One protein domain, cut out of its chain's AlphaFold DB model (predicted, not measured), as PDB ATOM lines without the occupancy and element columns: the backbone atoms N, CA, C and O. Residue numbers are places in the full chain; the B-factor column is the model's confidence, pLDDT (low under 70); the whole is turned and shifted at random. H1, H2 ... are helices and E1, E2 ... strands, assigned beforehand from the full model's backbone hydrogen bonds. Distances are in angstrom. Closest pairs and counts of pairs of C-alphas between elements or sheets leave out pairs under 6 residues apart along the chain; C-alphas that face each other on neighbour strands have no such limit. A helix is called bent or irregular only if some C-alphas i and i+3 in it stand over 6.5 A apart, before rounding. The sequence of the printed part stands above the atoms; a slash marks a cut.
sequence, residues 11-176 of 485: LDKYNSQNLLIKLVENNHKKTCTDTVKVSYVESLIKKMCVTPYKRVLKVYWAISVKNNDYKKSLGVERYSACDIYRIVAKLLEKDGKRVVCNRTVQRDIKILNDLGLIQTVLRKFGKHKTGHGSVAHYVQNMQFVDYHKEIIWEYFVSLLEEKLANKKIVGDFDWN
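What this domain is: This is residues 11 to 176 of the 485 residues of an uncharacterized protein of Borreliella burgdorferi 118a (UniProt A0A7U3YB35). What is the main picture? A long helix, H2, slightly bent but running nearly straight, makes the spine of an elongated model: H3, H4 and the hairpin of E2 and E3 pack on its arm H2b, while H1 packs on its other arm, H2a, beside the small two-stranded pair of E1 and E4. H5 packs on both arms, on H2b with residues 149 to 156 and on H2a with residues 156 to 160, and the short H6 lies near the beginning of H2a. What is it built of? The printed part has 166 residues with six named helices and four named strands, in the order H1 E1 H2 H3 H4 E2 E3 H5 E4 H6, mostly helix by class; E1 and E4 are parallel, E2 and E3 antiparallel. How tightly is it drawn together? It is loose, with a radius of gyration of the C-alphas of 19.8 A and spans of 65 by 36 by 30 A.

How they stand to each other: How is the larger sheet joined? E2, residues 118 to 124, and E3, residues 134 to 140, form an antiparallel hairpin at 155 degrees, with N 121 and O 137 2.8 A apart, within hydrogen-bond range. What surrounds it? H2, residues 38 to 72, was assigned as one helix by its hydrogen bonds but is bent, C-alphas 48 and 51 being 6.7 A apart; its arms H2a, residues 38 to 48, and H2b, residues 51 to 72, stand at a shallow tilt of 18 degrees. The closest C-alphas of H2b and E3 are those of Ile 63 and Tyr 138, 7.0 A apart. H2b touches H3, residues 81 to 94, at a steep tilt of 56 degrees, closest at Ala 62 and Ile 84, C-alphas 5.8 A apart, and with its residues 55 to 60 alone touches H4, residues 102 to 114, about perpendicular at 80 degrees, closest at Val 56 and Asp 108, C-alphas 5.6 A apart. What meets both arms? H5, residues 148 to 164, touches H2b at a shallow tilt of 29 degrees, opposite ways, with the C-alphas of Tyr 53 and Trp 153 closest at 6.2 A, and touches H2a at a steep tilt of 46 degrees, with those of Met 48 and Phe 156 closest at 6.5 A. What stands at the other end? H1, residues 11 to 29, touches H2a with residues 16 to 24 alone at a steep tilt of 53 degrees, closest at Leu 20 and Glu 42, C-alphas 6.6 A apart. E1, residues 34 to 37, and E4, residues 167 to 170, are parallel at 41 degrees, with N 36 and O 168 2.8 A apart, within hydrogen-bond range. H6, residues 172 to 176, is close to H2a but not clearly touching, with the C-alphas of Val 38 and Asp 172 closest at 6.0 A.

Where its parts are: Where are the ends of the printed part? H1 begins at C-alpha 11, (333.354, -3.488, 6.867), and H6 ends at C-alpha 176, (323.743, -11.335, 35.794). How long are the longer elements from first to last C-alpha? H2b is 32.2 A, H1 28.0 A, H5 24.7 A, H3 20.1 A, E3 19.3 A, E2 18.8 A, H4 18.5 A and H2a 15.0 A. Are the helix backbones whole? Every O i to N i+4 pair is within hydrogen-bond range in H2a, H2b, H3, H4, H5 and H6, and 13 of 15 are in H1, which is only just irregular, with C-alphas 25 and 28 6.7 A apart.

The domain as a whole: How far does it reach? The two C-alphas farthest apart are those of Lys 127 and Asn 176, at 67.4 A. Is anything missing or long? The printed part has no cut, and no link is long. Where is confidence low? Residues 11 to 14 and 125 to 134 are under 70 in pLDDT, while the mean of the printed part is 87.5.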
ATOM      1  N   LEU A  11     334.694  -4.089   6.902       52.16
ATOM      2  CA  LEU A  11     333.354  -3.488   6.867       52.16
ATOM      3  C   LEU A  11     332.319  -4.274   7.700       52.16
ATOM      4  O   LEU A  11     331.464  -3.686   8.348       52.16
ATOM      5  N   ASP A  12     332.418  -5.605   7.754       56.34
ATOM      6  CA  ASP A  12     331.408  -6.447   8.412       56.34
ATOM      7  C   ASP A  12     331.450  -6.394   9.943       56.34
ATOM      8  O   ASP A  12     330.406  -6.344  10.595       56.34
ATOM      9  N   LYS A  13     332.656  -6.436  10.526       56.47
ATOM     10  CA  LYS A  13     332.826  -6.403  11.985       56.47
ATOM     11  C   LYS A  13     332.480  -5.012  12.500       56.47
ATOM     12  O   LYS A  13     331.677  -4.895  13.423       56.47
ATOM     13  N   TYR A  14     332.992  -3.990  11.818       62.41
ATOM     14  CA  TYR A  14     332.759  -2.589  12.142       62.41
ATOM     15  C   TYR A  14     331.275  -2.214  12.026       62.41
ATOM     16  O   TYR A  14     330.708  -1.667  12.968       62.41
ATOM     17  N   ASN A  15     330.584  -2.625  10.954       73.19
ATOM     18  CA  ASN A  15     329.152  -2.346  10.805       73.19
ATOM     19  C   ASN A  15     328.293  -3.085  11.839       73.19
ATOM     20  O   ASN A  15     327.312  -2.525  12.324       73.19
ATOM     21  N   SER A  16     328.651  -4.320  12.215       82.00
ATOM     22  CA  SER A  16     327.900  -5.071  13.231       82.00
ATOM     23  C   SER A  16     328.059  -4.497  14.642       82.00
ATOM     24  O   SER A  16     327.076  -4.409  15.375       82.00
ATOM     25  N   GLN A  17     329.270  -4.056  15.001       85.56
ATOM     26  CA  GLN A  17     329.548  -3.409  16.283       85.56
ATOM     27  C   GLN A  17     328.899  -2.026  16.357       85.56
ATOM     28  O   GLN A  17     328.227  -1.731  17.339       85.56
ATOM     29  N   ASN A  18     329.000  -1.220  15.297       87.88
ATOM     30  CA  ASN A  18     328.356   0.093  15.246       87.88
ATOM     31  C   ASN A  18     326.829  -0.009  15.313       87.88
ATOM     32  O   ASN A  18     326.187   0.798  15.981       87.88
ATOM     33  N   LEU A  19     326.237  -1.011  14.652       89.38
ATOM     34  CA  LEU A  19     324.805  -1.274  14.759       89.38
ATOM     35  C   LEU A  19     324.421  -1.669  16.189       89.38
ATOM     36  O   LEU A  19     323.433  -1.160  16.712       89.38
ATOM     37  N   LEU A  20     325.202  -2.539  16.838       92.38
ATOM     38  CA  LEU A  20     324.964  -2.915  18.231       92.38
ATOM     39  C   LEU A  20     325.034  -1.697  19.161       92.38
ATOM     40  O   LEU A  20     324.132  -1.523  19.977       92.38
ATOM     41  N   ILE A  21     326.050  -0.844  18.997       90.62
ATOM     42  CA  ILE A  21     326.201   0.406  19.755       90.62
ATOM     43  C   ILE A  21     324.976   1.297  19.543       90.62
ATOM     44  O   ILE A  21     324.322   1.636  20.521       90.62
ATOM     45  N   LYS A  22     324.573   1.571  18.294       90.69
ATOM     46  CA  LYS A  22     323.362   2.361  17.993       90.69
ATOM     47  C   LYS A  22     322.094   1.790  18.638       90.69
ATOM     48  O   LYS A  22     321.260   2.541  19.141       90.69
ATOM     49  N   LEU A  23     321.920   0.467  18.612       91.00
ATOM     50  CA  LEU A  23     320.753  -0.194  19.208       91.00
ATOM     51  C   LEU A  23     320.747  -0.075  20.738       91.00
ATOM     52  O   LEU A  23     319.685   0.132  21.325       91.00
ATOM     53  N   VAL A  24     321.915  -0.194  21.375       90.06
ATOM     54  CA  VAL A  24     322.085  -0.014  22.825       90.06
ATOM     55  C   VAL A  24     321.919   1.454  23.215       90.06
ATOM     56  O   VAL A  24     321.230   1.742  24.188       90.06
ATOM     57  N   GLU A  25     322.465   2.390  22.444       88.50
ATOM     58  CA  GLU A  25     322.286   3.825  22.666       88.50
ATOM     59  C   GLU A  25     320.811   4.198  22.592       88.50
ATOM     60  O   GLU A  25     320.304   4.800  23.523       88.50
ATOM     61  N   ASN A  26     320.065   3.763  21.575       85.31
ATOM     62  CA  ASN A  26     318.631   4.060  21.460       85.31
ATOM     63  C   ASN A  26     317.748   3.356  22.506       85.31
ATOM     64  O   ASN A  26     316.546   3.616  22.591       85.31
ATOM     65  N   ASN A  27     318.321   2.481  23.328       84.69
ATOM     66  CA  ASN A  27     317.585   1.682  24.293       84.69
ATOM     67  C   ASN A  27     317.031   2.488  25.481       84.69
ATOM     68  O   ASN A  27     316.011   2.096  26.044       84.69
ATOM     69  N   HIS A  28     317.643   3.627  25.840       75.62
ATOM     70  CA  HIS A  28     317.145   4.490  26.928       75.62
ATOM     71  C   HIS A  28     315.737   5.042  26.656       75.62
ATOM     72  O   HIS A  28     315.014   5.370  27.590       75.62
ATOM     73  N   LYS A  29     315.327   5.106  25.382       76.31
ATOM     74  CA  LYS A  29     314.008   5.595  24.957       76.31
ATOM     75  C   LYS A  29     312.896   4.553  25.119       76.31
ATOM     76  O   LYS A  29     311.729   4.879  24.930       76.31
ATOM     77  N   LYS A  30     313.230   3.293  25.423       80.88
ATOM     78  CA  LYS A  30     312.259   2.193  25.480       80.88
ATOM     79  C   LYS A  30     311.683   2.015  26.884       80.88
ATOM     80  O   LYS A  30     312.418   1.820  27.849       80.88
ATOM     81  N   THR A  31     310.356   1.971  26.971       73.56
ATOM     82  CA  THR A  31     309.587   1.766  28.214       73.56
ATOM     83  C   THR A  31     308.998   0.351  28.345       73.56
ATOM     84  O   THR A  31     308.094   0.123  29.144       73.56
ATOM     85  N   CYS A  32     309.494  -0.622  27.572       78.00
ATOM     86  CA  CYS A  32     308.977  -1.995  27.562       78.00
ATOM     87  C   CYS A  32     309.459  -2.847  28.754       78.00
ATOM     88  O   CYS A  32     310.548  -2.640  29.291       78.00
ATOM     89  N   THR A  33     308.636  -3.828  29.143       75.62
ATOM     90  CA  THR A  33     308.889  -4.755  30.262       75.62
ATOM     91  C   THR A  33     309.785  -5.931  29.887       75.62
ATOM     92  O   THR A  33     310.495  -6.458  30.741       75.62
ATOM     93  N   ASP A  34     309.756  -6.355  28.623       86.75
ATOM     94  CA  ASP A  34     310.508  -7.520  28.162       86.75
ATOM     95  C   ASP A  34     311.973  -7.156  27.947       86.75
ATOM     96  O   ASP A  34     312.296  -6.233  27.199       86.75
ATOM     97  N   THR A  35     312.877  -7.908  28.570       89.00
ATOM     98  CA  THR A  35     314.316  -7.641  28.540       89.00
ATOM     99  C   THR A  35     315.082  -8.698  27.744       89.00
ATOM    100  O   THR A  35     314.755  -9.887  27.751       89.00
ATOM    101  N   VAL A  36     316.126  -8.273  27.031       92.31
ATOM    102  CA  VAL A  36     317.048  -9.146  26.291       92.31
ATOM    103  C   VAL A  36     318.495  -8.750  26.527       92.31
ATOM    104  O   VAL A  36     318.815  -7.574  26.634       92.31
ATOM    105  N   LYS A  37     319.386  -9.741  26.563       93.00
ATOM    106  CA  LYS A  37     320.829  -9.533  26.733       93.00
ATOM    107  C   LYS A  37     321.480  -8.900  25.503       93.00
ATOM    108  O   LYS A  37     321.076  -9.197  24.374       93.00
ATOM    109  N   VAL A  38     322.548  -8.129  25.703       93.25
ATOM    110  CA  VAL A  38     323.391  -7.595  24.617       93.25
ATOM    111  C   VAL A  38     323.966  -8.727  23.760       93.25
ATOM    112  O   VAL A  38     323.861  -8.666  22.535       93.25
ATOM    113  N   SER A  39     324.461  -9.815  24.362       92.62
ATOM    114  CA  SER A  39     324.973 -10.976  23.606       92.62
ATOM    115  C   SER A  39     323.916 -11.652  22.729       92.62
ATOM    116  O   SER A  39     324.210 -12.162  21.641       92.62
ATOM    117  N   TYR A  40     322.652 -11.636  23.162       93.19
ATOM    118  CA  TYR A  40     321.548 -12.128  22.345       93.19
ATOM    119  C   TYR A  40     321.323 -11.233  21.122       93.19
ATOM    120  O   TYR A  40     321.156 -11.746  20.012       93.19
ATOM    121  N   VAL A  41     321.366  -9.910  21.305       93.69
ATOM    122  CA  VAL A  41     321.255  -8.940  20.207       93.69
ATOM    123  C   VAL A  41     322.422  -9.083  19.229       93.69
ATOM    124  O   VAL A  41     322.193  -9.146  18.025       93.69
ATOM    125  N   GLU A  42     323.653  -9.253  19.714       93.12
ATOM    126  CA  GLU A  42     324.826  -9.515  18.870       93.12
ATOM    127  C   GLU A  42     324.643 -10.786  18.015       93.12
ATOM    128  O   GLU A  42     324.864 -10.790  16.797       93.12
ATOM    129  N   SER A  43     324.138 -11.866  18.625       93.75
ATOM    130  CA  SER A  43     323.788 -13.098  17.906       93.75
ATOM    131  C   SER A  43     322.710 -12.863  16.842       93.75
ATOM    132  O   SER A  43     322.790 -13.421  15.739       93.75
ATOM    133  N   LEU A  44     321.703 -12.037  17.149       93.81
ATOM    134  CA  LEU A  44     320.648 -11.673  16.208       93.81
ATOM    135  C   LEU A  44     321.183 -10.856  15.033       93.81
ATOM    136  O   LEU A  44     320.861 -11.208  13.902       93.81
ATOM    137  N   ILE A  45     322.041  -9.857  15.259       93.44
ATOM    138  CA  ILE A  45     322.684  -9.069  14.191       93.44
ATOM    139  C   ILE A  45     323.407 -10.000  13.212       93.44
ATOM    140  O   ILE A  45     323.231  -9.915  11.994       93.44
ATOM    141  N   LYS A  46     324.169 -10.971  13.731       91.88
ATOM    142  CA  LYS A  46     324.882 -11.942  12.891       91.88
ATOM    143  C   LYS A  46     323.931 -12.803  12.054       91.88
ATOM    144  O   LYS A  46     324.211 -13.065  10.879       91.88
ATOM    145  N   LYS A  47     322.823 -13.264  12.644       92.12
ATOM    146  CA  LYS A  47     321.855 -14.180  12.009       92.12
ATOM    147  C   LYS A  47     320.887 -13.482  11.052       92.12
ATOM    148  O   LYS A  47     320.566 -14.066  10.021       92.12
ATOM    149  N   MET A  48     320.415 -12.287  11.397       93.44
ATOM    150  CA  MET A  48     319.353 -11.568  10.682       93.44
ATOM    151  C   MET A  48     319.873 -10.480   9.747       93.44
ATOM    152  O   MET A  48     319.191 -10.191   8.774       93.44
ATOM    153  N   CYS A  49     321.071  -9.940   9.988       90.38
ATOM    154  CA  CYS A  49     321.650  -8.893   9.148       90.38
ATOM    155  C   CYS A  49     322.861  -9.420   8.382       90.38
ATOM    156  O   CYS A  49     322.778  -9.655   7.183       90.38
ATOM    157  N   VAL A  50     323.966  -9.716   9.071       90.94
ATOM    158  CA  VAL A  50     325.267  -9.984   8.425       90.94
ATOM    159  C   VAL A  50     325.229 -11.199   7.493       90.94
ATOM    160  O   VAL A  50     325.654 -11.126   6.340       90.94
ATOM    161  N   THR A  51     324.737 -12.339   7.984       91.00
ATOM    162  CA  THR A  51     324.708 -13.585   7.202       91.00
ATOM    163  C   THR A  51     323.809 -13.485   5.963       91.00
ATOM    164  O   THR A  51     324.279 -13.825   4.872       91.00
ATOM    165  N   PRO A  52     322.535 -13.055   6.070       93.00
ATOM    166  CA  PRO A  52     321.685 -12.915   4.897       93.00
ATOM    167  C   PRO A  52     322.152 -11.789   3.970       93.00
ATOM    168  O   PRO A  52     322.215 -12.045   2.775       93.00
ATOM    169  N   TYR A  53     322.603 -10.636   4.475       93.62
ATOM    170  CA  TYR A  53     323.166  -9.547   3.660       93.62
ATOM    171  C   TYR A  53     324.245 -10.041   2.689       93.62
ATOM    172  O   TYR A  53     324.114  -9.907   1.473       93.62
ATOM    173  N   LYS A  54     325.273 -10.726   3.208       92.75
ATOM    174  CA  LYS A  54     326.364 -11.279   2.387       92.75
ATOM    175  C   LYS A  54     325.876 -12.252   1.323       92.75
ATOM    176  O   LYS A  54     326.447 -12.327   0.236       92.75
ATOM    177  N   ARG A  55     324.859 -13.046   1.656       95.75
ATOM    178  CA  ARG A  55     324.280 -14.018   0.733       95.75
ATOM    179  C   ARG A  55     323.468 -13.320  -0.355       95.75
ATOM    180  O   ARG A  55     323.684 -13.624  -1.522       95.75
ATOM    181  N   VAL A  56     322.619 -12.355  -0.002       96.56
ATOM    182  CA  VAL A  56     321.835 -11.568  -0.965       96.56
ATOM    183  C   VAL A  56     322.752 -10.790  -1.912       96.56
ATOM    184  O   VAL A  56     322.500 -10.780  -3.112       96.56
ATOM    185  N   LEU A  57     323.875 -10.245  -1.431       95.94
ATOM    186  CA  LEU A  57     324.877  -9.623  -2.306       95.94
ATOM    187  C   LEU A  57     325.457 -10.595  -3.341       95.94
ATOM    188  O   LEU A  57     325.617 -10.233  -4.505       95.94
ATOM    189  N   LYS A  58     325.743 -11.844  -2.950       97.19
ATOM    190  CA  LYS A  58     326.194 -12.881  -3.892       97.19
ATOM    191  C   LYS A  58     325.114 -13.223  -4.917       97.19
ATOM    192  O   LYS A  58     325.442 -13.428  -6.081       97.19
ATOM    193  N   VAL A  59     323.845 -13.269  -4.503       97.81
ATOM    194  CA  VAL A  59     322.700 -13.476  -5.407       97.81
ATOM    195  C   VAL A  59     322.603 -12.329  -6.413       97.81
ATOM    196  O   VAL A  59     322.544 -12.580  -7.614       97.81
ATOM    197  N   TYR A  60     322.659 -11.082  -5.939       97.25
ATOM    198  CA  TYR A  60     322.623  -9.889  -6.784       97.25
ATOM    199  C   TYR A  60     323.774  -9.875  -7.800       97.25
ATOM    200  O   TYR A  60     323.559  -9.658  -8.993       97.25
ATOM    201  N   TRP A  61     324.992 -10.196  -7.355       97.62
ATOM    202  CA  TRP A  61     326.154 -10.320  -8.232       97.62
ATOM    203  C   TRP A  61     326.001 -11.446  -9.265       97.62
ATOM    204  O   TRP A  61     326.270 -11.230 -10.444       97.62
ATOM    205  N   ALA A  62     325.524 -12.628  -8.861       97.12
ATOM    206  CA  ALA A  62     325.314 -13.756  -9.772       97.12
ATOM    207  C   ALA A  62     324.293 -13.427 -10.875       97.12
ATOM    208  O   ALA A  62     324.492 -13.804 -12.030       97.12
ATOM    209  N   ILE A  63     323.232 -12.682 -10.535       96.38
ATOM    210  CA  ILE A  63     322.277 -12.149 -11.517       96.38
ATOM    211  C   ILE A  63     322.981 -11.187 -12.477       96.38
ATOM    212  O   ILE A  63     322.767 -11.275 -13.683       96.38
ATOM    213  N   SER A  64     323.854 -10.312 -11.974       95.19
ATOM    214  CA  SER A  64     324.611  -9.380 -12.816       95.19
ATOM    215  C   SER A  64     325.501 -10.083 -13.837       95.19
ATOM    216  O   SER A  64     325.475  -9.740 -15.018       95.19
ATOM    217  N   VAL A  65     326.223 -11.120 -13.407       95.44
ATOM    218  CA  VAL A  65     327.030 -11.960 -14.303       95.44
ATOM    219  C   VAL A  65     326.150 -12.570 -15.390       95.44
ATOM    220  O   VAL A  65     326.425 -12.395 -16.572       95.44
ATOM    221  N   LYS A  66     325.035 -13.198 -15.003       93.94
ATOM    222  CA  LYS A  66     324.128 -13.835 -15.960       93.94
ATOM    223  C   LYS A  66     323.419 -12.865 -16.901       93.94
ATOM    224  O   LYS A  66     323.202 -13.198 -18.063       93.94
ATOM    225  N   ASN A  67     323.129 -11.652 -16.450       92.62
ATOM    226  CA  ASN A  67     322.637 -10.590 -17.319       92.62
ATOM    227  C   ASN A  67     323.682 -10.140 -18.337       92.62
ATOM    228  O   ASN A  67     323.329  -9.870 -19.483       92.62
ATOM    229  N   ASN A  68     324.954 -10.071 -17.946       92.62
ATOM    230  CA  ASN A  68     326.035  -9.738 -18.868       92.62
ATOM    231  C   ASN A  68     326.245 -10.843 -19.911       92.62
ATOM    232  O   ASN A  68     326.363 -10.521 -21.091       92.62
ATOM    233  N   ASP A  69     326.219 -12.115 -19.508       92.81
ATOM    234  CA  ASP A  69     326.297 -13.271 -20.420       92.81
ATOM    235  C   ASP A  69     325.132 -13.260 -21.428       92.81
ATOM    236  O   ASP A  69     325.324 -13.358 -22.644       92.81
ATOM    237  N   TYR A  70     323.909 -13.032 -20.937       90.31
ATOM    238  CA  TYR A  70     322.710 -12.919 -21.770       90.31
ATOM    239  C   TYR A  70     322.817 -11.775 -22.788       90.31
ATOM    240  O   TYR A  70     322.489 -11.955 -23.959       90.31
ATOM    241  N   LYS A  71     323.309 -10.600 -22.369       89.81
ATOM    242  CA  LYS A  71     323.508  -9.447 -23.263       89.81
ATOM    243  C   LYS A  71     324.590  -9.712 -24.312       89.81
ATOM    244  O   LYS A  71     324.362  -9.445 -25.487       89.81
ATOM    245  N   LYS A  72     325.746 -10.254 -23.907       94.19
ATOM    246  CA  LYS A  72     326.876 -10.558 -24.807       94.19
ATOM    247  C   LYS A  72     326.521 -11.604 -25.859       94.19
ATOM    248  O   LYS A  72     326.942 -11.487 -27.002       94.19
ATOM    249  N   SER A  73     325.723 -12.594 -25.480       91.25
ATOM    250  CA  SER A  73     325.250 -13.652 -26.376       91.25
ATOM    251  C   SER A  73     324.033 -13.253 -27.216       91.25
ATOM    252  O   SER A  73     323.421 -14.120 -27.839       91.25
ATOM    253  N   LEU A  74     323.631 -11.974 -27.210       88.94
ATOM    254  CA  LEU A  74     322.444 -11.479 -27.920       88.94
ATOM    255  C   LEU A  74     321.164 -12.268 -27.569       88.94
ATOM    256  O   LEU A  74     320.284 -12.485 -28.401       88.94
ATOM    257  N   GLY A  75     321.053 -12.716 -26.315       82.00
ATOM    258  CA  GLY A  75     319.894 -13.430 -25.781       82.00
ATOM    259  C   GLY A  75     319.877 -14.947 -26.008       82.00
ATOM    260  O   GLY A  75     318.865 -15.596 -25.701       82.00
ATOM    261  N   VAL A  76     320.971 -15.520 -26.524       84.38
ATOM    262  CA  VAL A  76     321.133 -16.972 -26.705       84.38
ATOM    263  C   VAL A  76     321.369 -17.671 -25.364       84.38
ATOM    264  O   VAL A  76     320.679 -18.646 -25.054       84.38
ATOM    265  N   GLU A  77     322.274 -17.157 -24.526       84.88
ATOM    266  CA  GLU A  77     322.581 -17.744 -23.218       84.88
ATOM    267  C   GLU A  77     321.537 -17.365 -22.169       84.88
ATOM    268  O   GLU A  77     321.661 -16.399 -21.414       84.88
ATOM    269  N   ARG A  78     320.469 -18.156 -22.120       85.06
ATOM    270  CA  ARG A  78     319.415 -18.027 -21.111       85.06
ATOM    271  C   ARG A  78     319.850 -18.654 -19.797       85.06
ATOM    272  O   ARG A  78     320.648 -19.586 -19.759       85.06
ATOM    273  N   TYR A  79     319.253 -18.177 -18.715       88.94
ATOM    274  CA  TYR A  79     319.502 -18.703 -17.384       88.94
ATOM    275  C   TYR A  79     318.220 -18.704 -16.548       88.94
ATOM    276  O   TYR A  79     317.226 -18.051 -16.873       88.94
ATOM    277  N   SER A  80     318.247 -19.479 -15.474       86.88
ATOM    278  CA  SER A  80     317.139 -19.713 -14.556       86.88
ATOM    279  C   SER A  80     317.553 -19.450 -13.105       86.88
ATOM    280  O   SER A  80     318.733 -19.273 -12.790       86.88
ATOM    281  N   ALA A  81     316.590 -19.497 -12.178       88.44
ATOM    282  CA  ALA A  81     316.877 -19.458 -10.739       88.44
ATOM    283  C   ALA A  81     317.856 -20.565 -10.295       88.44
ATOM    284  O   ALA A  81     318.654 -20.358  -9.382       88.44
ATOM    285  N   CYS A  82     317.820 -21.733 -10.948       89.62
ATOM    286  CA  CYS A  82     318.727 -22.841 -10.652       89.62
ATOM    287  C   CYS A  82     320.182 -22.512 -11.006       89.62
ATOM    288  O   CYS A  82     321.088 -22.935 -10.289       89.62
ATOM    289  N   ASP A  83     320.419 -21.734 -12.061       92.38
ATOM    290  CA  ASP A  83     321.768 -21.319 -12.460       92.38
ATOM    291  C   ASP A  83     322.345 -20.308 -11.469       92.38
ATOM    292  O   ASP A  83     323.488 -20.446 -11.031       92.38
ATOM    293  N   ILE A  84     321.516 -19.355 -11.028       95.19
ATOM    294  CA  ILE A  84     321.864 -18.421  -9.948       95.19
ATOM    295  C   ILE A  84     322.214 -19.189  -8.672       95.19
ATOM    296  O   ILE A  84     323.257 -18.946  -8.066       95.19
ATOM    297  N   TYR A  85     321.390 -20.171  -8.295       96.19
ATOM    298  CA  TYR A  85     321.659 -21.038  -7.151       96.19
ATOM    299  C   TYR A  85     323.013 -21.751  -7.260       96.19
ATOM    300  O   TYR A  85     323.781 -21.728  -6.300       96.19
ATOM    301  N   ARG A  86     323.335 -22.345  -8.417       96.31
ATOM    302  CA  ARG A  86     324.613 -23.050  -8.627       96.31
ATOM    303  C   ARG A  86     325.815 -22.123  -8.438       96.31
ATOM    304  O   ARG A  86     326.797 -22.536  -7.824       96.31
ATOM    305  N   ILE A  87     325.739 -20.884  -8.927       96.94
ATOM    306  CA  ILE A  87     326.801 -19.884  -8.731       96.94
ATOM    307  C   ILE A  87     326.931 -19.541  -7.245       96.94
ATOM    308  O   ILE A  87     328.026 -19.600  -6.689       96.94
ATOM    309  N   VAL A  88     325.818 -19.225  -6.583       97.56
ATOM    310  CA  VAL A  88     325.816 -18.822  -5.170       97.56
ATOM    311  C   VAL A  88     326.307 -19.949  -4.261       97.56
ATOM    312  O   VAL A  88     327.079 -19.681  -3.345       97.56
ATOM    313  N   ALA A  89     325.919 -21.201  -4.520       96.81
ATOM    314  CA  ALA A  89     326.392 -22.365  -3.773       96.81
ATOM    315  C   ALA A  89     327.923 -22.483  -3.830       96.81
ATOM    316  O   ALA A  89     328.560 -22.525  -2.780       96.81
ATOM    317  N   LYS A  90     328.514 -22.398  -5.030       96.94
ATOM    318  CA  LYS A  90     329.976 -22.409  -5.212       96.94
ATOM    319  C   LYS A  90     330.670 -21.247  -4.495       96.94
ATOM    320  O   LYS A  90     331.724 -21.432  -3.892       96.94
ATOM    321  N   LEU A  91     330.086 -20.045  -4.540       96.31
ATOM    322  CA  LEU A  91     330.626 -18.881  -3.824       96.31
ATOM    323  C   LEU A  91     330.587 -19.071  -2.301       96.31
ATOM    324  O   LEU A  91     331.493 -18.620  -1.610       96.31
ATOM    325  N   LEU A  92     329.546 -19.716  -1.767       94.69
ATOM    326  CA  LEU A  92     329.444 -20.006  -0.336       94.69
ATOM    327  C   LEU A  92     330.440 -21.085   0.102       94.69
ATOM    328  O   LEU A  92     331.075 -20.914   1.139       94.69
ATOM    329  N   GLU A  93     330.616 -22.145  -0.690       94.94
ATOM    330  CA  GLU A  93     331.617 -23.192  -0.433       94.94
ATOM    331  C   GLU A  93     333.031 -22.614  -0.408       94.94
ATOM    332  O   GLU A  93     333.788 -22.884   0.524       94.94
ATOM    333  N   LYS A  94     333.360 -21.749  -1.377       94.50
ATOM    334  CA  LYS A  94     334.655 -21.059  -1.441       94.50
ATOM    335  C   LYS A  94     334.927 -20.192  -0.206       94.50
ATOM    336  O   LYS A  94     336.066 -20.106   0.239       94.50
ATOM    337  N   ASP A  95     333.888 -19.595   0.376       90.44
ATOM    338  CA  ASP A  95     333.976 -18.811   1.616       90.44
ATOM    339  C   ASP A  95     334.006 -19.689   2.893       90.44
ATOM    340  O   ASP A  95     333.901 -19.167   4.011       90.44
ATOM    341  N   GLY A  96     334.060 -21.021   2.760       91.31
ATOM    342  CA  GLY A  96     333.975 -21.965   3.878       91.31
ATOM    343  C   GLY A  96     332.624 -21.922   4.600       91.31
ATOM    344  O   GLY A  96     332.536 -22.204   5.799       91.31
ATOM    345  N   LYS A  97     331.555 -21.494   3.917       91.00
ATOM    346  CA  LYS A  97     330.198 -21.407   4.469       91.00
ATOM    347  C   LYS A  97     329.358 -22.595   4.025       91.00
ATOM    348  O   LYS A  97     329.462 -23.086   2.908       91.00
ATOM    349  N   ARG A  98     328.441 -23.011   4.902       90.50
ATOM    350  CA  ARG A  98     327.441 -24.029   4.575       90.50
ATOM    351  C   ARG A  98     326.558 -23.547   3.420       90.50
ATOM    352  O   ARG A  98     325.965 -22.469   3.500       90.50
ATOM    353  N   VAL A  99     326.416 -24.389   2.401       93.75
ATOM    354  CA  VAL A  99     325.498 -24.167   1.280       93.75
ATOM    355  C   VAL A  99     324.057 -24.112   1.780       93.75
ATOM    356  O   VAL A  99     323.621 -24.926   2.598       93.75
ATOM    357  N   VAL A 100     323.310 -23.123   1.297       93.81
ATOM    358  CA  VAL A 100     321.879 -22.979   1.591       93.81
ATOM    359  C   VAL A 100     321.045 -23.789   0.603       93.81
ATOM    360  O   VAL A 100     321.510 -24.103  -0.482       93.81
ATOM    361  N   CYS A 101     319.793 -24.103   0.927       94.69
ATOM    362  CA  CYS A 101     318.906 -24.747  -0.043       94.69
ATOM    363  C   CYS A 101     318.458 -23.771  -1.148       94.69
ATOM    364  O   CYS A 101     318.403 -22.556  -0.939       94.69
ATOM    365  N   ASN A 102     318.055 -24.307  -2.305       93.00
ATOM    366  CA  ASN A 102     317.576 -23.521  -3.452       93.00
ATOM    367  C   ASN A 102     316.433 -22.559  -3.064       93.00
ATOM    368  O   ASN A 102     316.472 -21.376  -3.395       93.00
ATOM    369  N   ARG A 103     315.488 -23.014  -2.226       94.38
ATOM    370  CA  ARG A 103     314.382 -22.177  -1.725       94.38
ATOM    371  C   ARG A 103     314.858 -20.938  -0.953       94.38
ATOM    372  O   ARG A 103     314.160 -19.932  -0.940       94.38
ATOM    373  N   THR A 104     316.018 -20.982  -0.297       95.94
ATOM    374  CA  THR A 104     316.591 -19.799   0.368       95.94
ATOM    375  C   THR A 104     317.074 -18.778  -0.654       95.94
ATOM    376  O   THR A 104     316.722 -17.612  -0.530       95.94
ATOM    377  N   VAL A 105     317.773 -19.215  -1.704       96.38
ATOM    378  CA  VAL A 105     318.197 -18.324  -2.798       96.38
ATOM    379  C   VAL A 105     316.990 -17.733  -3.530       96.38
ATOM    380  O   VAL A 105     316.980 -16.546  -3.828       96.38
ATOM    381  N   GLN A 106     315.926 -18.506  -3.749       94.56
ATOM    382  CA  GLN A 106     314.683 -17.981  -4.330       94.56
ATOM    383  C   GLN A 106     314.035 -16.891  -3.463       94.56
ATOM    384  O   GLN A 106     313.537 -15.903  -3.995       94.56
ATOM    385  N   ARG A 107     314.059 -17.033  -2.129       96.25
ATOM    386  CA  ARG A 107     313.599 -15.966  -1.223       96.25
ATOM    387  C   ARG A 107     314.488 -14.732  -1.307       96.25
ATOM    388  O   ARG A 107     313.960 -13.630  -1.298       96.25
ATOM    389  N   ASP A 108     315.800 -14.912  -1.416       97.44
ATOM    390  CA  ASP A 108     316.737 -13.801  -1.589       97.44
ATOM    391  C   ASP A 108     316.475 -13.048  -2.911       97.44
ATOM    392  O   ASP A 108     316.469 -11.821  -2.926       97.44
ATOM    393  N   ILE A 109     316.174 -13.761  -4.005       96.25
ATOM    394  CA  ILE A 109     315.735 -13.164  -5.282       96.25
ATOM    395  C   ILE A 109     314.430 -12.386  -5.088       96.25
ATOM    396  O   ILE A 109     314.307 -11.265  -5.575       96.25
ATOM    397  N   LYS A 110     313.466 -12.951  -4.351       96.12
ATOM    398  CA  LYS A 110     312.214 -12.256  -4.041       96.12
ATOM    399  C   LYS A 110     312.472 -10.958  -3.267       96.12
ATOM    400  O   LYS A 110     311.930  -9.937  -3.649       96.12
ATOM    401  N   ILE A 111     313.343 -10.976  -2.255       95.81
ATOM    402  CA  ILE A 111     313.733  -9.769  -1.506       95.81
ATOM    403  C   ILE A 111     314.300  -8.709  -2.455       95.81
ATOM    404  O   ILE A 111     313.876  -7.565  -2.408       95.81
ATOM    405  N   LEU A 112     315.217  -9.081  -3.354       97.00
ATOM    406  CA  LEU A 112     315.769  -8.141  -4.338       97.00
ATOM    407  C   LEU A 112     314.687  -7.540  -5.248       97.00
ATOM    408  O   LEU A 112     314.790  -6.374  -5.628       97.00
ATOM    409  N   ASN A 113     313.676  -8.333  -5.604       95.38
ATOM    410  CA  ASN A 113     312.547  -7.887  -6.412       95.38
ATOM    411  C   ASN A 113     311.625  -6.941  -5.631       95.38
ATOM    412  O   ASN A 113     311.243  -5.898  -6.147       95.38
ATOM    413  N   ASP A 114     311.315  -7.281  -4.379       93.81
ATOM    414  CA  ASP A 114     310.478  -6.477  -3.483       93.81
ATOM    415  C   ASP A 114     311.163  -5.134  -3.134       93.81
ATOM    416  O   ASP A 114     310.492  -4.117  -2.996       93.81
ATOM    417  N   LEU A 115     312.502  -5.104  -3.076       90.94
ATOM    418  CA  LEU A 115     313.312  -3.887  -2.910       90.94
ATOM    419  C   LEU A 115     313.454  -3.048  -4.194       90.94
ATOM    420  O   LEU A 115     314.099  -2.002  -4.166       90.94
ATOM    421  N   GLY A 116     312.931  -3.507  -5.334       91.00
ATOM    422  CA  GLY A 116     313.055  -2.806  -6.618       91.00
ATOM    423  C   GLY A 116     314.472  -2.788  -7.210       91.00
ATOM    424  O   GLY A 116     314.734  -2.047  -8.160       91.00
ATOM    425  N   LEU A 117     315.393  -3.602  -6.677       92.62
ATOM    426  CA  LEU A 117     316.763  -3.751  -7.190       92.62
ATOM    427  C   LEU A 117     316.814  -4.634  -8.439       92.62
ATOM    428  O   LEU A 117     317.715  -4.507  -9.272       92.62
ATOM    429  N   ILE A 118     315.842  -5.535  -8.574       95.38
ATOM    430  CA  ILE A 118     315.603  -6.306  -9.790       95.38
ATOM    431  C   ILE A 118     314.113  -6.317 -10.119       95.38
ATOM    432  O   ILE A 118     313.272  -6.129  -9.246       95.38
ATOM    433  N   GLN A 119     313.789  -6.629 -11.366       93.62
ATOM    434  CA  GLN A 119     312.443  -6.951 -11.801       93.62
ATOM    435  C   GLN A 119     312.424  -8.352 -12.404       93.62
ATOM    436  O   GLN A 119     313.145  -8.659 -13.357       93.62
ATOM    437  N   THR A 120     311.573  -9.208 -11.853       91.38
ATOM    438  CA  THR A 120     311.343 -10.554 -12.372       91.38
ATOM    439  C   THR A 120     310.401 -10.488 -13.566       91.38
ATOM    440  O   THR A 120     309.229 -10.145 -13.436       91.38
ATOM    441  N   VAL A 121     310.904 -10.859 -14.737       86.81
ATOM    442  CA  VAL A 121     310.142 -10.970 -15.979       86.81
ATOM    443  C   VAL A 121     309.854 -12.440 -16.239       86.81
ATOM    444  O   VAL A 121     310.761 -13.234 -16.488       86.81
ATOM    445  N   LEU A 122     308.579 -12.818 -16.186       84.00
ATOM    446  CA  LEU A 122     308.147 -14.178 -16.491       84.00
ATOM    447  C   LEU A 122     307.922 -14.334 -17.990       84.00
ATOM    448  O   LEU A 122     306.984 -13.780 -18.560       84.00
ATOM    449  N   ARG A 123     308.751 -15.160 -18.621       76.38
ATOM    450  CA  ARG A 123     308.551 -15.596 -19.996       76.38
ATOM    451  C   ARG A 123     307.810 -16.925 -19.993       76.38
ATOM    452  O   ARG A 123     308.368 -17.955 -19.618       76.38
ATOM    453  N   LYS A 124     306.546 -16.903 -20.404       74.94
ATOM    454  CA  LYS A 124     305.756 -18.120 -20.635       74.94
ATOM    455  C   LYS A 124     306.179 -18.745 -21.965       74.94
ATOM    456  O   LYS A 124     306.436 -18.008 -22.919       74.94
ATOM    457  N   PHE A 125     306.267 -20.070 -22.037       67.06
ATOM    458  CA  PHE A 125     306.386 -20.731 -23.337       67.06
ATOM    459  C   PHE A 125     304.979 -21.000 -23.899       67.06
ATOM    460  O   PHE A 125     304.060 -21.296 -23.143       67.06
ATOM    461  N   GLY A 126     304.798 -20.865 -25.217       65.38
ATOM    462  CA  GLY A 126     303.519 -21.119 -25.904       65.38
ATOM    463  C   GLY A 126     302.507 -19.956 -25.905       65.38
ATOM    464  O   GLY A 126     302.616 -19.005 -25.137       65.38
ATOM    465  N   LYS A 127     301.521 -20.032 -26.818       60.25
ATOM    466  CA  LYS A 127     300.467 -19.012 -27.032       60.25
ATOM    467  C   LYS A 127     299.209 -19.202 -26.164       60.25
ATOM    468  O   LYS A 127     298.408 -18.277 -26.069       60.25
ATOM    469  N   HIS A 128     299.019 -20.360 -25.527       52.44
ATOM    470  CA  HIS A 128     297.798 -20.677 -24.772       52.44
ATOM    471  C   HIS A 128     298.001 -20.593 -23.254       52.44
ATOM    472  O   HIS A 128     299.069 -20.907 -22.732       52.44
ATOM    473  N   LYS A 129     296.947 -20.173 -22.538       52.56
ATOM    474  CA  LYS A 129     296.922 -19.948 -21.077       52.56
ATOM    475  C   LYS A 129     297.144 -21.221 -20.235       52.56
ATOM    476  O   LYS A 129     297.261 -21.119 -19.019       52.56
ATOM    477  N   THR A 130     297.245 -22.392 -20.857       51.06
ATOM    478  CA  THR A 130     297.372 -23.698 -20.205       51.06
ATOM    479  C   THR A 130     298.752 -24.322 -20.445       51.06
ATOM    480  O   THR A 130     299.026 -24.891 -21.496       51.06
ATOM    481  N   GLY A 131     299.613 -24.260 -19.426       52.00
ATOM    482  CA  GLY A 131     300.461 -25.404 -19.061       52.00
ATOM    483  C   GLY A 131     301.860 -25.568 -19.667       52.00
ATOM    484  O   GLY A 131     302.559 -26.483 -19.246       52.00
ATOM    485  N   HIS A 132     302.348 -24.716 -20.565       54.22
ATOM    486  CA  HIS A 132     303.690 -24.906 -21.148       54.22
ATOM    487  C   HIS A 132     304.823 -24.242 -20.347       54.22
ATOM    488  O   HIS A 132     305.744 -23.688 -20.923       54.22
ATOM    489  N   GLY A 133     304.790 -24.288 -19.014       61.31
ATOM    490  CA  GLY A 133     305.884 -23.779 -18.176       61.31
ATOM    491  C   GLY A 133     306.241 -22.292 -18.371       61.31
ATOM    492  O   GLY A 133     305.705 -21.557 -19.203       61.31
ATOM    493  N   SER A 134     307.167 -21.809 -17.553       67.38
ATOM    494  CA  SER A 134     307.667 -20.437 -17.647       67.38
ATOM    495  C   SER A 134     309.097 -20.360 -17.150       67.38
ATOM    496  O   SER A 134     309.452 -21.048 -16.194       67.38
ATOM    497  N   VAL A 135     309.896 -19.486 -17.752       74.50
ATOM    498  CA  VAL A 135     311.220 -19.131 -17.244       74.50
ATOM    499  C   VAL A 135     311.210 -17.675 -16.807       74.50
ATOM    500  O   VAL A 135     310.763 -16.795 -17.537       74.50
ATOM    501  N   ALA A 136     311.712 -17.432 -15.601       77.31
ATOM    502  CA  ALA A 136     311.962 -16.093 -15.095       77.31
ATOM    503  C   ALA A 136     313.302 -15.568 -15.627       77.31
ATOM    504  O   ALA A 136     314.296 -16.294 -15.634       77.31
ATOM    505  N   HIS A 137     313.333 -14.316 -16.066       83.25
ATOM    506  CA  HIS A 137     314.548 -13.531 -16.298       83.25
ATOM    507  C   HIS A 137     314.538 -12.354 -15.322       83.25
ATOM    508  O   HIS A 137     313.465 -11.892 -14.937       83.25
ATOM    509  N   TYR A 138     315.706 -11.873 -14.902       92.00
ATOM    510  CA  TYR A 138     315.791 -10.819 -13.890       92.00
ATOM    511  C   TYR A 138     316.457  -9.584 -14.474       92.00
ATOM    512  O   TYR A 138     317.653  -9.583 -14.754       92.00
ATOM    513  N   VAL A 139     315.691  -8.517 -14.647       90.50
ATOM    514  CA  VAL A 139     316.210  -7.230 -15.110       90.50
ATOM    515  C   VAL A 139     316.766  -6.488 -13.902       90.50
ATOM    516  O   VAL A 139     316.051  -6.296 -12.928       90.50
ATOM    517  N   GLN A 140     318.039  -6.095 -13.929       92.94
ATOM    518  CA  GLN A 140     318.610  -5.279 -12.855       92.94
ATOM    519  C   GLN A 140     318.205  -3.819 -13.012       92.94
ATOM    520  O   GLN A 140     318.282  -3.265 -14.111       92.94
ATOM    521  N   ASN A 141     317.822  -3.195 -11.901       89.69
ATOM    522  CA  ASN A 141     317.558  -1.771 -11.871       89.69
ATOM    523  C   ASN A 141     318.881  -1.002 -11.815       89.69
ATOM    524  O   ASN A 141     319.527  -0.918 -10.771       89.69
ATOM    525  N   MET A 142     319.270  -0.426 -12.951       90.50
ATOM    526  CA  MET A 142     320.537   0.292 -13.077       90.50
ATOM    527  C   MET A 142     320.578   1.603 -12.276       90.50
ATOM    528  O   MET A 142     321.668   2.050 -11.944       90.50
ATOM    529  N   GLN A 143     319.427   2.184 -11.911       86.50
ATOM    530  CA  GLN A 143     319.368   3.428 -11.129       86.50
ATOM    531  C   GLN A 143     319.911   3.251  -9.704       86.50
ATOM    532  O   GLN A 143     320.474   4.179  -9.135       86.50
ATOM    533  N   PHE A 144     319.772   2.048  -9.135       80.50
ATOM    534  CA  PHE A 144     320.202   1.737  -7.767       80.50
ATOM    535  C   PHE A 144     321.449   0.849  -7.715       80.50
ATOM    536  O   PHE A 144     321.777   0.304  -6.661       80.50
ATOM    537  N   VAL A 145     322.172   0.691  -8.830       84.94
ATOM    538  CA  VAL A 145     323.383  -0.146  -8.867       84.94
ATOM    539  C   VAL A 145     324.462   0.368  -7.928       84.94
ATOM    540  O   VAL A 145     325.132  -0.453  -7.313       84.94
ATOM    541  N   ASP A 146     324.604   1.675  -7.739       84.31
ATOM    542  CA  ASP A 146     325.628   2.202  -6.829       84.31
ATOM    543  C   ASP A 146     325.218   2.100  -5.351       84.31
ATOM    544  O   ASP A 146     326.085   1.997  -4.489       84.31
ATOM    545  N   TYR A 147     323.910   2.014  -5.075       82.75
ATOM    546  CA  TYR A 147     323.324   2.026  -3.725       82.75
ATOM    547  C   TYR A 147     322.780   0.664  -3.256       82.75
ATOM    548  O   TYR A 147     322.177   0.549  -2.187       82.75
ATOM    549  N   HIS A 148     322.935  -0.395  -4.059       86.50
ATOM    550  CA  HIS A 148     322.337  -1.704  -3.764       86.50
ATOM    551  C   HIS A 148     322.797  -2.284  -2.421       86.50
ATOM    552  O   HIS A 148     322.031  -2.982  -1.760       86.50
ATOM    553  N   LYS A 149     324.043  -2.021  -2.006       89.12
ATOM    554  CA  LYS A 149     324.589  -2.545  -0.748       89.12
ATOM    555  C   LYS A 149     323.888  -1.911   0.444       89.12
ATOM    556  O   LYS A 149     323.453  -2.621   1.344       89.12
ATOM    557  N   GLU A 150     323.740  -0.598   0.413       85.94
ATOM    558  CA  GLU A 150     323.080   0.210   1.426       85.94
ATOM    559  C   GLU A 150     321.608  -0.198   1.534       85.94
ATOM    560  O   GLU A 150     321.156  -0.557   2.616       85.94
ATOM    561  N   ILE A 151     320.896  -0.282   0.405       84.25
ATOM    562  CA  ILE A 151     319.478  -0.678   0.363       84.25
ATOM    563  C   ILE A 151     319.262  -2.071   0.976       84.25
ATOM    564  O   ILE A 151     318.371  -2.263   1.804       84.25
ATOM    565  N   ILE A 152     320.086  -3.060   0.602       88.94
ATOM    566  CA  ILE A 152     319.965  -4.427   1.139       88.94
ATOM    567  C   ILE A 152     320.299  -4.452   2.637       88.94
ATOM    568  O   ILE A 152     319.665  -5.192   3.392       88.94
ATOM    569  N   TRP A 153     321.300  -3.686   3.078       90.06
ATOM    570  CA  TRP A 153     321.675  -3.619   4.489       90.06
ATOM    571  C   TRP A 153     320.557  -3.017   5.343       90.06
ATOM    572  O   TRP A 153     320.133  -3.653   6.310       90.06
ATOM    573  N   GLU A 154     320.032  -1.856   4.944       86.38
ATOM    574  CA  GLU A 154     318.947  -1.152   5.640       86.38
ATOM    575  C   GLU A 154     317.687  -2.019   5.754       86.38
ATOM    576  O   GLU A 154     317.075  -2.098   6.820       86.38
ATOM    577  N   TYR A 155     317.350  -2.783   4.707       92.06
ATOM    578  CA  TYR A 155     316.254  -3.750   4.771       92.06
ATOM    579  C   TYR A 155     316.421  -4.743   5.931       92.06
ATOM    580  O   TYR A 155     315.505  -4.935   6.731       92.06
ATOM    581  N   PHE A 156     317.596  -5.359   6.082       92.50
ATOM    582  CA  PHE A 156     317.810  -6.310   7.173       92.50
ATOM    583  C   PHE A 156     317.912  -5.653   8.552       92.50
ATOM    584  O   PHE A 156     317.566  -6.297   9.545       92.50
ATOM    585  N   VAL A 157     318.389  -4.410   8.630       89.19
ATOM    586  CA  VAL A 157     318.389  -3.627   9.874       89.19
ATOM    587  C   VAL A 157     316.953  -3.344  10.316       89.19
ATOM    588  O   VAL A 157     316.619  -3.648  11.459       89.19
ATOM    589  N   SER A 158     316.078  -2.904   9.408       88.06
ATOM    590  CA  SER A 158     314.670  -2.622   9.728       88.06
ATOM    591  C   SER A 158     313.929  -3.847  10.293       88.06
ATOM    592  O   SER A 158     313.242  -3.748  11.310       88.06
ATOM    593  N   LEU A 159     314.159  -5.042   9.729       92.50
ATOM    594  CA  LEU A 159     313.592  -6.299  10.242       92.50
ATOM    595  C   LEU A 159     314.100  -6.655  11.647       92.50
ATOM    596  O   LEU A 159     313.391  -7.282  12.443       92.50
ATOM    597  N   LEU A 160     315.357  -6.322  11.951       93.12
ATOM    598  CA  LEU A 160     315.919  -6.522  13.283       93.12
ATOM    599  C   LEU A 160     315.305  -5.537  14.283       93.12
ATOM    600  O   LEU A 160     314.944  -5.948  15.388       93.12
ATOM    601  N   GLU A 161     315.174  -4.268  13.902       89.50
ATOM    602  CA  GLU A 161     314.577  -3.222  14.731       89.50
ATOM    603  C   GLU A 161     313.121  -3.534  15.072       89.50
ATOM    604  O   GLU A 161     312.765  -3.509  16.249       89.50
ATOM    605  N   GLU A 162     312.314  -3.951  14.092       90.94
ATOM    606  CA  GLU A 162     310.928  -4.394  14.302       90.94
ATOM    607  C   GLU A 162     310.862  -5.535  15.331       90.94
ATOM    608  O   GLU A 162     310.100  -5.497  16.301       90.94
ATOM    609  N   LYS A 163     311.744  -6.532  15.200       91.25
ATOM    610  CA  LYS A 163     311.811  -7.663  16.136       91.25
ATOM    611  C   LYS A 163     312.222  -7.250  17.554       91.25
ATOM    612  O   LYS A 163     311.874  -7.942  18.525       91.25
ATOM    613  N   LEU A 164     312.985  -6.168  17.685       91.44
ATOM    614  CA  LEU A 164     313.456  -5.611  18.952       91.44
ATOM    615  C   LEU A 164     312.578  -4.461  19.470       91.44
ATOM    616  O   LEU A 164     312.861  -3.965  20.559       91.44
ATOM    617  N   ALA A 165     311.528  -4.050  18.753       88.19
ATOM    618  CA  ALA A 165     310.724  -2.872  19.087       88.19
ATOM    619  C   ALA A 165     310.200  -2.916  20.533       88.19
ATOM    620  O   ALA A 165     310.405  -1.980  21.302       88.19
ATOM    621  N   ASN A 166     309.661  -4.068  20.940       87.56
ATOM    622  CA  ASN A 166     309.061  -4.274  22.262       87.56
ATOM    623  C   ASN A 166     310.028  -4.871  23.298       87.56
ATOM    624  O   ASN A 166     309.574  -5.447  24.282       87.56
ATOM    625  N   LYS A 167     311.345  -4.813  23.062       90.19
ATOM    626  CA  LYS A 167     312.351  -5.413  23.950       90.19
ATOM    627  C   LYS A 167     313.392  -4.388  24.387       90.19
ATOM    628  O   LYS A 167     313.974  -3.692  23.547       90.19
ATOM    629  N   LYS A 168     313.663  -4.346  25.691       91.31
ATOM    630  CA  LYS A 168     314.705  -3.534  26.317       91.31
ATOM    631  C   LYS A 168     315.999  -4.334  26.374       91.31
ATOM    632  O   LYS A 168     316.041  -5.452  26.879       91.31
ATOM    633  N   ILE A 169     317.063  -3.770  25.833       91.94
ATOM    634  CA  ILE A 169     318.389  -4.377  25.824       91.94
ATOM    635  C   ILE A 169     319.035  -4.144  27.196       91.94
ATOM    636  O   ILE A 169     318.992  -3.039  27.724       91.94
ATOM    637  N   VAL A 170     319.602  -5.174  27.806       89.62
ATOM    638  CA  VAL A 170     320.255  -5.099  29.120       89.62
ATOM    639  C   VAL A 170     321.662  -5.657  28.982       89.62
ATOM    640  O   VAL A 170     321.858  -6.675  28.309       89.62
ATOM    641  N   GLY A 171     322.637  -4.985  29.598       89.31
ATOM    642  CA  GLY A 171     324.016  -5.454  29.635       89.31
ATOM    643  C   GLY A 171     324.094  -6.862  30.219       89.31
ATOM    644  O   GLY A 171     323.377  -7.203  31.158       89.31
ATOM    645  N   ASP A 172     324.964  -7.705  29.668       87.69
ATOM    646  CA  ASP A 172     325.115  -9.084  30.139       87.69
ATOM    647  C   ASP A 172     325.497  -9.140  31.627       87.69
ATOM    648  O   ASP A 172     325.035 -10.019  32.356       87.69
ATOM    649  N   PHE A 173     326.294  -8.169  32.082       86.31
ATOM    650  CA  PHE A 173     326.665  -8.009  33.484       86.31
ATOM    651  C   PHE A 173     325.484  -7.556  34.351       86.31
ATOM    652  O   PHE A 173     325.185  -8.224  35.338       86.31
ATOM    653  N   ASP A 174     324.756  -6.511  33.946       84.94
ATOM    654  CA  ASP A 174     323.566  -6.023  34.663       84.94
ATOM    655  C   ASP A 174     322.503  -7.116  34.793       84.94
ATOM    656  O   ASP A 174     321.917  -7.321  35.856       84.94
ATOM    657  N   TRP A 175     322.312  -7.896  33.726       84.75
ATOM    658  CA  TRP A 175     321.444  -9.063  33.749       84.75
ATOM    659  C   TRP A 175     321.898 -10.081  34.796       84.75
ATOM    660  O   TRP A 175     321.076 -10.637  35.528       84.75
ATOM    661  N   ASN A 176     323.197 -10.380  34.840       85.56
ATOM    662  CA  ASN A 176     323.743 -11.335  35.794       85.56
ATOM    663  C   ASN A 176     323.627 -10.814  37.229       85.56
ATOM    664  O   ASN A 176     323.316 -11.614  38.102       85.56
TER     665      ASN A 176